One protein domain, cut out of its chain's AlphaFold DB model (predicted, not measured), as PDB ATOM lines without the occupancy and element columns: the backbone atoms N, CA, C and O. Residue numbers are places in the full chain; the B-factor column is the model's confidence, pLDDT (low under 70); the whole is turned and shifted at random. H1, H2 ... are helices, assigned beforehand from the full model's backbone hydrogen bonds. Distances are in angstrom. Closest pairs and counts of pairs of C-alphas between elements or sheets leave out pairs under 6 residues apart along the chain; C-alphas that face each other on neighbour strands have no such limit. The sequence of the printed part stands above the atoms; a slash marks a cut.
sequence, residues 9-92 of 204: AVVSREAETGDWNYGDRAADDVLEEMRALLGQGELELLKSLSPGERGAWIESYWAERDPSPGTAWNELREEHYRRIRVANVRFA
ATOM      1  N   ALA A   9     -12.927 -19.431  35.468       42.31
ATOM      2  CA  ALA A   9     -11.704 -19.373  36.267       42.31
ATOM      3  C   ALA A   9     -11.945 -19.310  37.792       42.31
ATOM      4  O   ALA A   9     -11.079 -19.724  38.565       42.31
ATOM      5  N   VAL A  10     -13.099 -18.801  38.240       50.31
ATOM      6  CA  VAL A  10     -13.481 -18.765  39.667       50.31
ATOM      7  C   VAL A  10     -13.880 -20.166  40.127       50.31
ATOM      8  O   VAL A  10     -13.412 -20.641  41.161       50.31
ATOM      9  N   VAL A  11     -14.621 -20.871  39.273       51.12
ATOM     10  CA  VAL A  11     -15.106 -22.227  39.537       51.12
ATOM     11  C   VAL A  11     -13.961 -23.234  39.713       51.12
ATOM     12  O   VAL A  11     -14.027 -24.101  40.584       51.12
ATOM     13  N   SER A  12     -12.874 -23.105  38.942       47.59
ATOM     14  CA  SER A  12     -11.708 -23.995  39.064       47.59
ATOM     15  C   SER A  12     -10.976 -23.873  40.406       47.59
ATOM     16  O   SER A  12     -10.365 -24.841  40.844       47.59
ATOM     17  N   ARG A  13     -11.042 -22.716  41.076       47.09
ATOM     18  CA  ARG A  13     -10.409 -22.504  42.390       47.09
ATOM     19  C   ARG A  13     -11.270 -23.014  43.547       47.09
ATOM     20  O   ARG A  13     -10.734 -23.473  44.549       47.09
ATOM     21  N   GLU A  14     -12.588 -22.945  43.400       49.84
ATOM     22  CA  GLU A  14     -13.568 -23.427  44.389       49.84
ATOM     23  C   GLU A  14     -13.721 -24.957  44.353       49.84
ATOM     24  O   GLU A  14     -13.984 -25.590  45.374       49.84
ATOM     25  N   ALA A  15     -13.465 -25.580  43.196       50.19
ATOM     26  CA  ALA A  15     -13.417 -27.035  43.058       50.19
ATOM     27  C   ALA A  15     -12.307 -27.694  43.909       50.19
ATOM     28  O   ALA A  15     -12.445 -28.850  44.300       50.19
ATOM     29  N   GLU A  16     -11.228 -26.977  44.246       47.25
ATOM     30  CA  GLU A  16     -10.116 -27.506  45.056       47.25
ATOM     31  C   GLU A  16     -10.386 -27.467  46.572       47.25
ATOM     32  O   GLU A  16      -9.782 -28.229  47.327       47.25
ATOM     33  N   THR A  17     -11.289 -26.600  47.043       56.75
ATOM     34  CA  THR A  17     -11.535 -26.368  48.480       56.75
ATOM     35  C   THR A  17     -12.716 -27.161  49.040       56.75
ATOM     36  O   THR A  17     -12.915 -27.180  50.255       56.75
ATOM     37  N   GLY A  18     -13.493 -27.826  48.177       55.69
ATOM     38  CA  GLY A  18     -14.704 -28.558  48.559       55.69
ATOM     39  C   GLY A  18     -15.914 -27.664  48.860       55.69
ATOM     40  O   GLY A  18     -16.955 -28.186  49.250       55.69
ATOM     41  N   ASP A  19     -15.797 -26.351  48.650       60.06
ATOM     42  CA  ASP A  19     -16.847 -25.346  48.866       60.06
ATOM     43  C   ASP A  19     -17.485 -24.930  47.530       60.06
ATOM     44  O   ASP A  19     -17.636 -23.749  47.218       60.06
ATOM     45  N   TRP A  20     -17.785 -25.914  46.674       61.56
ATOM     46  CA  TRP A  20     -18.401 -25.635  45.379       61.56
ATOM     47  C   TRP A  20     -19.865 -25.234  45.576       61.56
ATOM     48  O   TRP A  20     -20.723 -26.083  45.837       61.56
ATOM     49  N   ASN A  21     -20.137 -23.940  45.418       63.81
ATOM     50  CA  ASN A  21     -21.480 -23.380  45.390       63.81
ATOM     51  C   ASN A  21     -21.739 -22.774  44.012       63.81
ATOM     52  O   ASN A  21     -21.077 -21.829  43.582       63.81
ATOM     53  N   TYR A  22     -22.721 -23.317  43.296       64.31
ATOM     54  CA  TYR A  22     -23.114 -22.754  42.012       64.31
ATOM     55  C   TYR A  22     -24.098 -21.604  42.226       64.31
ATOM     56  O   TYR A  22     -25.316 -21.806  42.339       64.31
ATOM     57  N   GLY A  23     -23.561 -20.386  42.320       69.88
ATOM     58  CA  GLY A  23     -24.291 -19.281  42.938       69.88
ATOM     59  C   GLY A  23     -24.495 -19.586  44.425       69.88
ATOM     60  O   GLY A  23     -23.542 -19.944  45.100       69.88
ATOM     61  N   ASP A  24     -25.734 -19.522  44.918       64.31
ATOM     62  CA  ASP A  24     -26.070 -19.823  46.324       64.31
ATOM     63  C   ASP A  24     -26.532 -21.285  46.545       64.31
ATOM     64  O   ASP A  24     -27.199 -21.582  47.537       64.31
ATOM     65  N   ARG A  25     -26.272 -22.197  45.593       76.12
ATOM     66  CA  ARG A  25     -26.797 -23.578  45.609       76.12
ATOM     67  C   ARG A  25     -25.704 -24.614  45.841       76.12
ATOM     68  O   ARG A  25     -24.669 -24.574  45.176       76.12
ATOM     69  N   ALA A  26     -25.999 -25.584  46.703       75.50
ATOM     70  CA  ALA A  26     -25.117 -26.705  46.995       75.50
ATOM     71  C   ALA A  26     -25.064 -27.715  45.833       75.50
ATOM     72  O   ALA A  26     -26.034 -27.886  45.091       75.50
ATOM     73  N   ALA A  27     -23.949 -28.440  45.713       71.56
ATOM     74  CA  ALA A  27     -23.753 -29.462  44.680       71.56
ATOM     75  C   ALA A  27     -24.847 -30.551  44.674       71.56
ATOM     76  O   ALA A  27     -25.256 -31.005  43.607       71.56
ATOM     77  N   ASP A  28     -25.344 -30.944  45.851       74.62
ATOM     78  CA  ASP A  28     -26.394 -31.963  45.982       74.62
ATOM     79  C   ASP A  28     -27.742 -31.494  45.407       74.62
ATOM     80  O   ASP A  28     -28.440 -32.276  44.759       74.62
ATOM     81  N   ASP A  29     -28.087 -30.212  45.573       81.38
ATOM     82  CA  ASP A  29     -29.304 -29.641  44.982       81.38
ATOM     83  C   ASP A  29     -29.214 -29.637  43.452       81.38
ATOM     84  O   ASP A  29     -30.166 -30.004  42.761       81.38
ATOM     85  N   VAL A  30     -28.047 -29.266  42.914       81.56
ATOM     86  CA  VAL A  30     -27.803 -29.254  41.464       81.56
ATOM     87  C   VAL A  30     -27.853 -30.672  40.886       81.56
ATOM     88  O   VAL A  30     -28.361 -30.868  39.782       81.56
ATOM     89  N   LEU A  31     -27.384 -31.673  41.633       81.06
ATOM     90  CA  LEU A  31     -27.458 -33.077  41.232       81.06
ATOM     91  C   LEU A  31     -28.914 -33.533  41.072       81.06
ATOM     92  O   LEU A  31     -29.259 -34.120  40.044       81.06
ATOM     93  N   GLU A  32     -29.780 -33.242  42.047       84.38
ATOM     94  CA  GLU A  32     -31.191 -33.637  41.954       84.38
ATOM     95  C   GLU A  32     -31.914 -32.898  40.818       84.38
ATOM     96  O   GLU A  32     -32.718 -33.499  40.108       84.38
ATOM     97  N   GLU A  33     -31.581 -31.629  40.572       88.19
ATOM     98  CA  GLU A  33     -32.103 -30.865  39.432       88.19
ATOM     99  C   GLU A  33     -31.709 -31.486  38.079       88.19
ATOM    100  O   GLU A  33     -32.540 -31.601  37.174       88.19
ATOM    101  N   MET A  34     -30.460 -31.940  37.950       88.06
ATOM    102  CA  MET A  34     -29.943 -32.542  36.718       88.06
ATOM    103  C   MET A  34     -30.439 -33.968  36.486       88.06
ATOM    104  O   MET A  34     -30.364 -34.464  35.364       88.06
ATOM    105  N   ARG A  35     -30.998 -34.627  37.504       86.25
ATOM    106  CA  ARG A  35     -31.388 -36.041  37.461       86.25
ATOM    107  C   ARG A  35     -32.305 -36.415  36.298       86.25
ATOM    108  O   ARG A  35     -32.217 -37.527  35.796       86.25
ATOM    109  N   ALA A  36     -33.176 -35.508  35.860       83.50
ATOM    110  CA  ALA A  36     -34.063 -35.747  34.719       83.50
ATOM    111  C   ALA A  36     -33.332 -35.818  33.359       83.50
ATOM    112  O   ALA A  36     -33.934 -36.226  32.368       83.50
ATOM    113  N   LEU A  37     -32.062 -35.404  33.300       84.88
ATOM    114  CA  LEU A  37     -31.223 -35.412  32.099       84.88
ATOM    115  C   LEU A  37     -30.130 -36.484  32.108       84.88
ATOM    116  O   LEU A  37     -29.551 -36.752  31.057       84.88
ATOM    117  N   LEU A  38     -29.820 -37.050  33.273       84.00
ATOM    118  CA  LEU A  38     -28.729 -38.006  33.436       84.00
ATOM    119  C   LEU A  38     -29.242 -39.432  33.252       84.00
ATOM    120  O   LEU A  38     -30.253 -39.807  33.846       84.00
ATOM    121  N   GLY A  39     -28.517 -40.236  32.474       82.06
ATOM    122  CA  GLY A  39     -28.713 -41.688  32.497       82.06
ATOM    123  C   GLY A  39     -28.185 -42.300  33.799       82.06
ATOM    124  O   GLY A  39     -27.361 -41.692  34.490       82.06
ATOM    125  N   GLN A  40     -28.590 -43.531  34.119       77.62
ATOM    126  CA  GLN A  40     -28.166 -44.228  35.339       77.62
ATOM    127  C   GLN A  40     -26.643 -44.251  35.535       77.62
ATOM    128  O   GLN A  40     -26.163 -44.002  36.639       77.62
ATOM    129  N   GLY A  41     -25.862 -44.480  34.474       82.75
ATOM    130  CA  GLY A  41     -24.396 -44.473  34.555       82.75
ATOM    131  C   GLY A  41     -23.802 -43.106  34.928       82.75
ATOM    132  O   GLY A  41     -22.901 -43.038  35.762       82.75
ATOM    133  N   GLU A  42     -24.323 -42.017  34.355       87.31
ATOM    134  CA  GLU A  42     -23.890 -40.647  34.673       87.31
ATOM    135  C   GLU A  42     -24.284 -40.268  36.105       87.31
ATOM    136  O   GLU A  42     -23.500 -39.647  36.821       87.31
ATOM    137  N   LEU A  43     -25.473 -40.687  36.546       85.00
ATOM    138  CA  LEU A  43     -25.954 -40.440  37.898       85.00
ATOM    139  C   LEU A  43     -25.100 -41.161  38.951       85.00
ATOM    140  O   LEU A  43     -24.744 -40.557  39.963       85.00
ATOM    141  N   GLU A  44     -24.766 -42.436  38.734       87.69
ATOM    142  CA  GLU A  44     -23.909 -43.187  39.660       87.69
ATOM    143  C   GLU A  44     -22.478 -42.646  39.680       87.69
ATOM    144  O   GLU A  44     -21.900 -42.495  40.760       87.69
ATOM    145  N   LEU A  45     -21.933 -42.260  38.520       88.62
ATOM    146  CA  LEU A  45     -20.653 -41.558  38.459       88.62
ATOM    147  C   LEU A  45     -20.707 -40.281  39.301       88.62
ATOM    148  O   LEU A  45     -19.899 -40.118  40.211       88.62
ATOM    149  N   LEU A  46     -21.686 -39.409  39.059       84.88
ATOM    150  CA  LEU A  46     -21.789 -38.115  39.730       84.88
ATOM    151  C   LEU A  46     -21.952 -38.250  41.253       84.88
ATOM    152  O   LEU A  46     -21.335 -37.502  42.010       84.88
ATOM    153  N   LYS A  47     -22.716 -39.243  41.725       86.50
ATOM    154  CA  LYS A  47     -22.829 -39.554  43.162       86.50
ATOM    155  C   LYS A  47     -21.500 -39.989  43.776       86.50
ATOM    156  O   LYS A  47     -21.255 -39.672  44.939       86.50
ATOM    157  N   SER A  48     -20.661 -40.703  43.022       89.38
ATOM    158  CA  SER A  48     -19.368 -41.199  43.510       89.38
ATOM    159  C   SER A  48     -18.289 -40.115  43.627       89.38
ATOM    160  O   SER A  48     -17.338 -40.293  44.384       89.38
ATOM    161  N   LEU A  49     -18.448 -38.992  42.918       87.88
ATOM    162  CA  LEU A  49     -17.522 -37.858  42.953       87.88
ATOM    163  C   LEU A  49     -17.600 -37.087  44.281       87.88
ATOM    164  O   LEU A  49     -18.675 -36.960  44.878       87.88
ATOM    165  N   SER A  50     -16.474 -36.518  44.715       85.56
ATOM    166  CA  SER A  50     -16.433 -35.542  45.812       85.56
ATOM    167  C   SER A  50     -17.124 -34.222  45.425       85.56
ATOM    168  O   SER A  50     -17.281 -33.947  44.235       85.56
ATOM    169  N   PRO A  51     -17.519 -33.356  46.380       78.56
ATOM    170  CA  PRO A  51     -18.180 -32.084  46.062       78.56
ATOM    171  C   PRO A  51     -17.434 -31.211  45.039       78.56
ATOM    172  O   PRO A  51     -18.056 -30.670  44.128       78.56
ATOM    173  N   GLY A  52     -16.103 -31.125  45.141       78.81
ATOM    174  CA  GLY A  52     -15.271 -30.384  44.188       78.81
ATOM    175  C   GLY A  52     -15.257 -31.003  42.787       78.81
ATOM    176  O   GLY A  52     -15.451 -30.310  41.787       78.81
ATOM    177  N   GLU A  53     -15.110 -32.328  42.708       85.62
ATOM    178  CA  GLU A  53     -15.148 -33.069  41.442       85.62
ATOM    179  C   GLU A  53     -16.533 -33.017  40.783       85.62
ATOM    180  O   GLU A  53     -16.625 -32.892  39.562       85.62
ATOM    181  N   ARG A  54     -17.615 -33.055  41.575       83.75
ATOM    182  CA  ARG A  54     -18.991 -32.881  41.081       83.75
ATOM    183  C   ARG A  54     -19.150 -31.539  40.387       83.75
ATOM    184  O   ARG A  54     -19.692 -31.498  39.288       83.75
ATOM    185  N   GLY A  55     -18.653 -30.466  40.997       82.50
ATOM    186  CA  GLY A  55     -18.709 -29.131  40.413       82.50
ATOM    187  C   GLY A  55     -18.024 -29.042  39.052       82.50
ATOM    188  O   GLY A  55     -18.618 -28.585  38.075       82.50
ATOM    189  N   ALA A  56     -16.797 -29.562  38.960       83.44
ATOM    190  CA  ALA A  56     -16.052 -29.608  37.703       83.44
ATOM    191  C   ALA A  56     -16.747 -30.475  36.636       83.44
ATOM    192  O   ALA A  56     -16.795 -30.103  35.459       83.44
ATOM    193  N   TRP A  57     -17.318 -31.613  37.041       88.38
ATOM    194  CA  TRP A  57     -18.068 -32.492  36.149       88.38
ATOM    195  C   TRP A  57     -19.339 -31.818  35.622       88.38
ATOM    196  O   TRP A  57     -19.603 -31.879  34.424       88.38
ATOM    197  N   ILE A  58     -20.097 -31.130  36.483       85.44
ATOM    198  CA  ILE A  58     -21.322 -30.406  36.110       85.44
ATOM    199  C   ILE A  58     -21.016 -29.310  35.087       85.44
ATOM    200  O   ILE A  58     -21.718 -29.201  34.081       85.44
ATOM    201  N   GLU A  59     -19.970 -28.510  35.301       84.12
ATOM    202  CA  GLU A  59     -19.599 -27.478  34.326       84.12
ATOM    203  C   GLU A  59     -19.155 -28.085  32.993       84.12
ATOM    204  O   GLU A  59     -19.565 -27.607  31.934       84.12
ATOM    205  N   SER A  60     -18.403 -29.190  33.031       86.19
ATOM    206  CA  SER A  60     -18.007 -29.918  31.818       86.19
ATOM    207  C   SER A  60     -19.223 -30.477  31.071       86.19
ATOM    208  O   SER A  60     -19.330 -30.308  29.858       86.19
ATOM    209  N   TYR A  61     -20.190 -31.057  31.792       87.56
ATOM    210  CA  TYR A  61     -21.431 -31.594  31.229       87.56
ATOM    211  C   TYR A  61     -22.187 -30.544  30.410       87.56
ATOM    212  O   TYR A  61     -22.635 -30.830  29.293       87.56
ATOM    213  N   TRP A  62     -22.319 -29.330  30.959       87.12
ATOM    214  CA  TRP A  62     -22.979 -28.226  30.273       87.12
ATOM    215  C   TRP A  62     -22.137 -27.708  29.108       87.12
ATOM    216  O   TRP A  62     -22.669 -27.595  28.005       87.12
ATOM    217  N   ALA A  63     -20.841 -27.456  29.311       85.00
ATOM    218  CA  ALA A  63     -19.948 -26.930  28.278       85.00
ATOM    219  C   ALA A  63     -19.895 -27.823  27.023       85.00
ATOM    220  O   ALA A  63     -19.973 -27.327  25.901       85.00
ATOM    221  N   GLU A  64     -19.840 -29.147  27.188       84.38
ATOM    222  CA  GLU A  64     -19.844 -30.099  26.066       84.38
ATOM    223  C   GLU A  64     -21.142 -30.059  25.245       84.38
ATOM    224  O   GLU A  64     -21.142 -30.296  24.028       84.38
ATOM    225  N   ARG A  65     -22.259 -29.752  25.913       82.25
ATOM    226  CA  ARG A  65     -23.611 -29.739  25.343       82.25
ATOM    227  C   ARG A  65     -24.088 -28.342  24.957       82.25
ATOM    228  O   ARG A  65     -25.234 -28.203  24.537       82.25
ATOM    229  N   ASP A  66     -23.218 -27.341  25.049       82.50
ATOM    230  CA  ASP A  66     -23.509 -25.986  24.607       82.50
ATOM    231  C   ASP A  66     -23.832 -25.978  23.096       82.50
ATOM    232  O   ASP A  66     -23.008 -26.425  22.279       82.50
ATOM    233  N   PRO A  67     -25.042 -25.556  22.689       77.81
ATOM    234  CA  PRO A  67     -25.384 -25.397  21.280       77.81
ATOM    235  C   PRO A  67     -24.659 -24.214  20.631       77.81
ATOM    236  O   PRO A  67     -24.464 -24.226  19.413       77.81
ATOM    237  N   SER A  68     -24.265 -23.206  21.414       76.31
ATOM    238  CA  SER A  68     -23.683 -21.959  20.930       76.31
ATOM    239  C   SER A  68     -22.435 -21.540  21.740       76.31
ATOM    240  O   SER A  68     -22.355 -20.438  22.271       76.31
ATOM    241  N   PRO A  69     -21.351 -22.341  21.732       74.44
ATOM    242  CA  PRO A  69     -20.167 -22.117  22.581       74.44
ATOM    243  C   PRO A  69     -19.405 -20.794  22.329       74.44
ATOM    244  O   PRO A  69     -18.417 -20.507  22.998       74.44
ATOM    245  N   GLY A  70     -19.816 -19.998  21.334       72.25
ATOM    246  CA  GLY A  70     -19.316 -18.643  21.087       72.25
ATOM    247  C   GLY A  70     -20.110 -17.533  21.789       72.25
ATOM    248  O   GLY A  70     -19.748 -16.364  21.646       72.25
ATOM    249  N   THR A  71     -21.191 -17.858  22.497       75.12
ATOM    250  CA  THR A  71     -21.951 -16.908  23.313       75.12
ATOM    251  C   THR A  71     -21.531 -17.019  24.780       75.12
ATOM    252  O   THR A  71     -20.859 -17.959  25.195       75.12
ATOM    253  N   ALA A  72     -21.894 -16.021  25.585       72.19
ATOM    254  CA  ALA A  72     -21.609 -16.047  27.019       72.19
ATOM    255  C   ALA A  72     -22.547 -16.989  27.803       72.19
ATOM    256  O   ALA A  72     -22.392 -17.115  29.018       72.19
ATOM    257  N   TRP A  73     -23.541 -17.595  27.146       76.31
ATOM    258  CA  TRP A  73     -24.658 -18.261  27.807       76.31
ATOM    259  C   TRP A  73     -24.965 -19.598  27.146       76.31
ATOM    260  O   TRP A  73     -25.181 -19.674  25.948       76.31
ATOM    261  N   ASN A  74     -25.069 -20.648  27.953       84.31
ATOM    262  CA  ASN A  74     -25.452 -21.962  27.459       84.31
ATOM    263  C   ASN A  74     -26.984 -22.074  27.399       84.31
ATOM    264  O   ASN A  74     -27.634 -22.268  28.433       84.31
ATOM    265  N   GLU A  75     -27.576 -21.982  26.205       83.12
ATOM    266  CA  GLU A  75     -29.039 -21.989  26.051       83.12
ATOM    267  C   GLU A  75     -29.684 -23.294  26.529       83.12
ATOM    268  O   GLU A  75     -30.820 -23.295  27.012       83.12
ATOM    269  N   LEU A  76     -28.966 -24.416  26.427       84.75
ATOM    270  CA  LEU A  76     -29.463 -25.707  26.896       84.75
ATOM    271  C   LEU A  76     -29.634 -25.708  28.420       84.75
ATOM    272  O   LEU A  76     -30.658 -26.166  28.938       84.75
ATOM    273  N   ARG A  77     -28.643 -25.163  29.129       87.94
ATOM    274  CA  ARG A  77     -28.671 -24.995  30.584       87.94
ATOM    275  C   ARG A  77     -29.799 -24.059  31.010       87.94
ATOM    276  O   ARG A  77     -30.518 -24.355  31.966       87.94
ATOM    277  N   GLU A  78     -29.988 -22.949  30.299       89.00
ATOM    278  CA  GLU A  78     -31.075 -22.008  30.586       89.00
ATOM    279  C   GLU A  78     -32.456 -22.646  30.414       89.00
ATOM    280  O   GLU A  78     -33.317 -22.520  31.294       89.00
ATOM    281  N   GLU A  79     -32.661 -23.373  29.316       89.19
ATOM    282  CA  GLU A  79     -33.913 -24.071  29.044       89.19
ATOM    283  C   GLU A  79     -34.187 -25.162  30.087       89.19
ATOM    284  O   GLU A  79     -35.318 -25.282  30.565       89.19
ATOM    285  N   HIS A  80     -33.167 -25.913  30.511       91.31
ATOM    286  CA  HIS A  80     -33.295 -26.888  31.594       91.31
ATOM    287  C   HIS A  80     -33.830 -26.244  32.879       91.31
ATOM    288  O   HIS A  80     -34.863 -26.665  33.412       91.31
ATOM    289  N   TYR A  81     -33.202 -25.157  33.338       91.00
ATOM    290  CA  TYR A  81     -33.668 -24.455  34.532       91.00
ATOM    291  C   TYR A  81     -35.035 -23.796  34.336       91.00
ATOM    292  O   TYR A  81     -35.821 -23.707  35.285       91.00
ATOM    293  N   ARG A  82     -35.370 -23.351  33.117       93.25
ATOM    294  CA  ARG A  82     -36.723 -22.877  32.796       93.25
ATOM    295  C   ARG A  82     -37.747 -23.991  32.991       93.25
ATOM    296  O   ARG A  82     -38.772 -23.752  33.632       93.25
ATOM    297  N   ARG A  83     -37.471 -25.200  32.500       94.62
ATOM    298  CA  ARG A  83     -38.374 -26.348  32.648       94.62
ATOM    299  C   ARG A  83     -38.501 -26.817  34.088       94.62
ATOM    300  O   ARG A  83     -39.616 -27.130  34.485       94.62
ATOM    301  N   ILE A  84     -37.435 -26.778  34.889       94.69
ATOM    302  CA  ILE A  84     -37.519 -27.046  36.337       94.69
ATOM    303  C   ILE A  84     -38.506 -26.090  37.010       94.69
ATOM    304  O   ILE A  84     -39.381 -26.530  37.755       94.69
ATOM    305  N   ARG A  85     -38.413 -24.780  36.731       95.62
ATOM    306  CA  ARG A  85     -39.345 -23.794  37.306       95.62
ATOM    307  C   ARG A  85     -40.789 -24.091  36.915       95.62
ATOM    308  O   ARG A  85     -41.664 -24.072  37.773       95.62
ATOM    309  N   VAL A  86     -41.031 -24.396  35.642       96.25
ATOM    310  CA  VAL A  86     -42.371 -24.755  35.160       96.25
ATOM    311  C   VAL A  86     -42.868 -26.043  35.814       96.25
ATOM    312  O   VAL A  86     -44.006 -26.083  36.277       96.25
ATOM    313  N   ALA A  87     -42.017 -27.065  35.916       96.88
ATOM    314  CA  ALA A  87     -42.361 -28.331  36.546       96.88
ATOM    315  C   ALA A  87     -42.734 -28.137  38.019       96.88
ATOM    316  O   ALA A  87     -43.778 -28.613  38.449       96.88
ATOM    317  N   ASN A  88     -41.940 -27.369  38.768       96.19
ATOM    318  CA  ASN A  88     -42.210 -27.052  40.171       96.19
ATOM    319  C   ASN A  88     -43.523 -26.291  40.384       96.19
ATOM    320  O   ASN A  88     -44.128 -26.436  41.439       96.19
ATOM    321  N   VAL A  89     -43.971 -25.505  39.403       96.69
ATOM    322  CA  VAL A  89     -45.265 -24.811  39.466       96.69
ATOM    323  C   VAL A  89     -46.425 -25.740  39.098       96.69
ATOM    324  O   VAL A  89     -47.459 -25.702  39.752       96.69
ATOM    325  N   ARG A  90     -46.277 -26.556  38.049       95.75
ATOM    326  CA  ARG A  90     -47.391 -27.328  37.467       95.75
ATOM    327  C   ARG A  90     -47.596 -28.704  38.086       95.75
ATOM    328  O   ARG A  90     -48.719 -29.189  38.093       95.75
ATOM    329  N   PHE A  91     -46.525 -29.337  38.549       96.06
ATOM    330  CA  PHE A  91     -46.529 -30.757  38.912       96.06
ATOM    331  C   PHE A  91     -46.101 -30.998  40.356       96.06
ATOM    332  O   PHE A  91     -45.795 -32.130  40.709       96.06
ATOM    333  N   ALA A  92     -46.043 -29.962  41.197       95.25
ATOM    334  CA  ALA A  92     -45.823 -30.163  42.626       95.25
ATOM    335  C   ALA A  92     -46.943 -31.019  43.233       95.25
ATOM    336  O   ALA A  92     -48.110 -30.898  42.859       95.25
TER     337      ALA A  92
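Overview. This is residues 9 to 92 of the 204 residues of the protein "GWxTD domain-containing protein" of Candidatus Latescibacteria bacterium (UniProt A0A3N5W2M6). H4 and H5 form a wide V, meeting near the last residues of H4 and the first of H5, and short H2 bridges the V's open side. H1 and H3 sit on opposite sides of the first half of H4, while residues 85 to 92 stick out at the far end of H5. The printed part has 84 residues with five named helices, H1 to H5 in chain order, and no named strand; its class is all helix. It is compact, with a radius of gyration of the C-alphas of 13.2 A, and spans 38 by 30 by 26 A.

Arrangement. Start at H1, residues 9 to 14: it touches the hub H4, residues 51 to 64, at a shallow tilt of 26 degrees, opposite ways, with closest C-alphas Glu 14 and Gly 52 7.2 A apart. Next, H2, residues 27 to 34, only just touches H4, with 3 pairs of C-alphas within 8 A, the closest being Ala 27 and Pro 51 at 6.3 A. H3, residues 40 to 48, forms a helical hairpin with H4, and they only just touch, with 3 such pairs; the closest C-alphas, Leu 46 and Arg 54, are 6.1 A apart. H5, residues 75 to 90, is close to but not clearly touching H4, with C-alphas Trp 62 and Arg 77 closest at 6.6 A, and likewise H2, with Glu 33 and Ile 84 at 7.3 A. Every O i to N i+4 pair is within hydrogen-bond range in H2, H3, H4 and H5, and 1 of 2 in H1.

Along the chain. Find C-alpha 9 at (-11.704, -19.373, 36.267), where H1 begins. H4 runs 20.2 A from C-alpha 51 at (-18.180, -32.084, 46.062), and H5 runs 22.3 A to C-alpha 90 at (-47.391, -27.328, 37.467).

Size, cuts and confidence. The C-alphas farthest apart, Glu 16 and Arg 90, are 38.0 A apart. The printed part has no cut, and the link from H1 to H2 is long. Look for low confidence, pLDDT under 70, at residues 9 to 24.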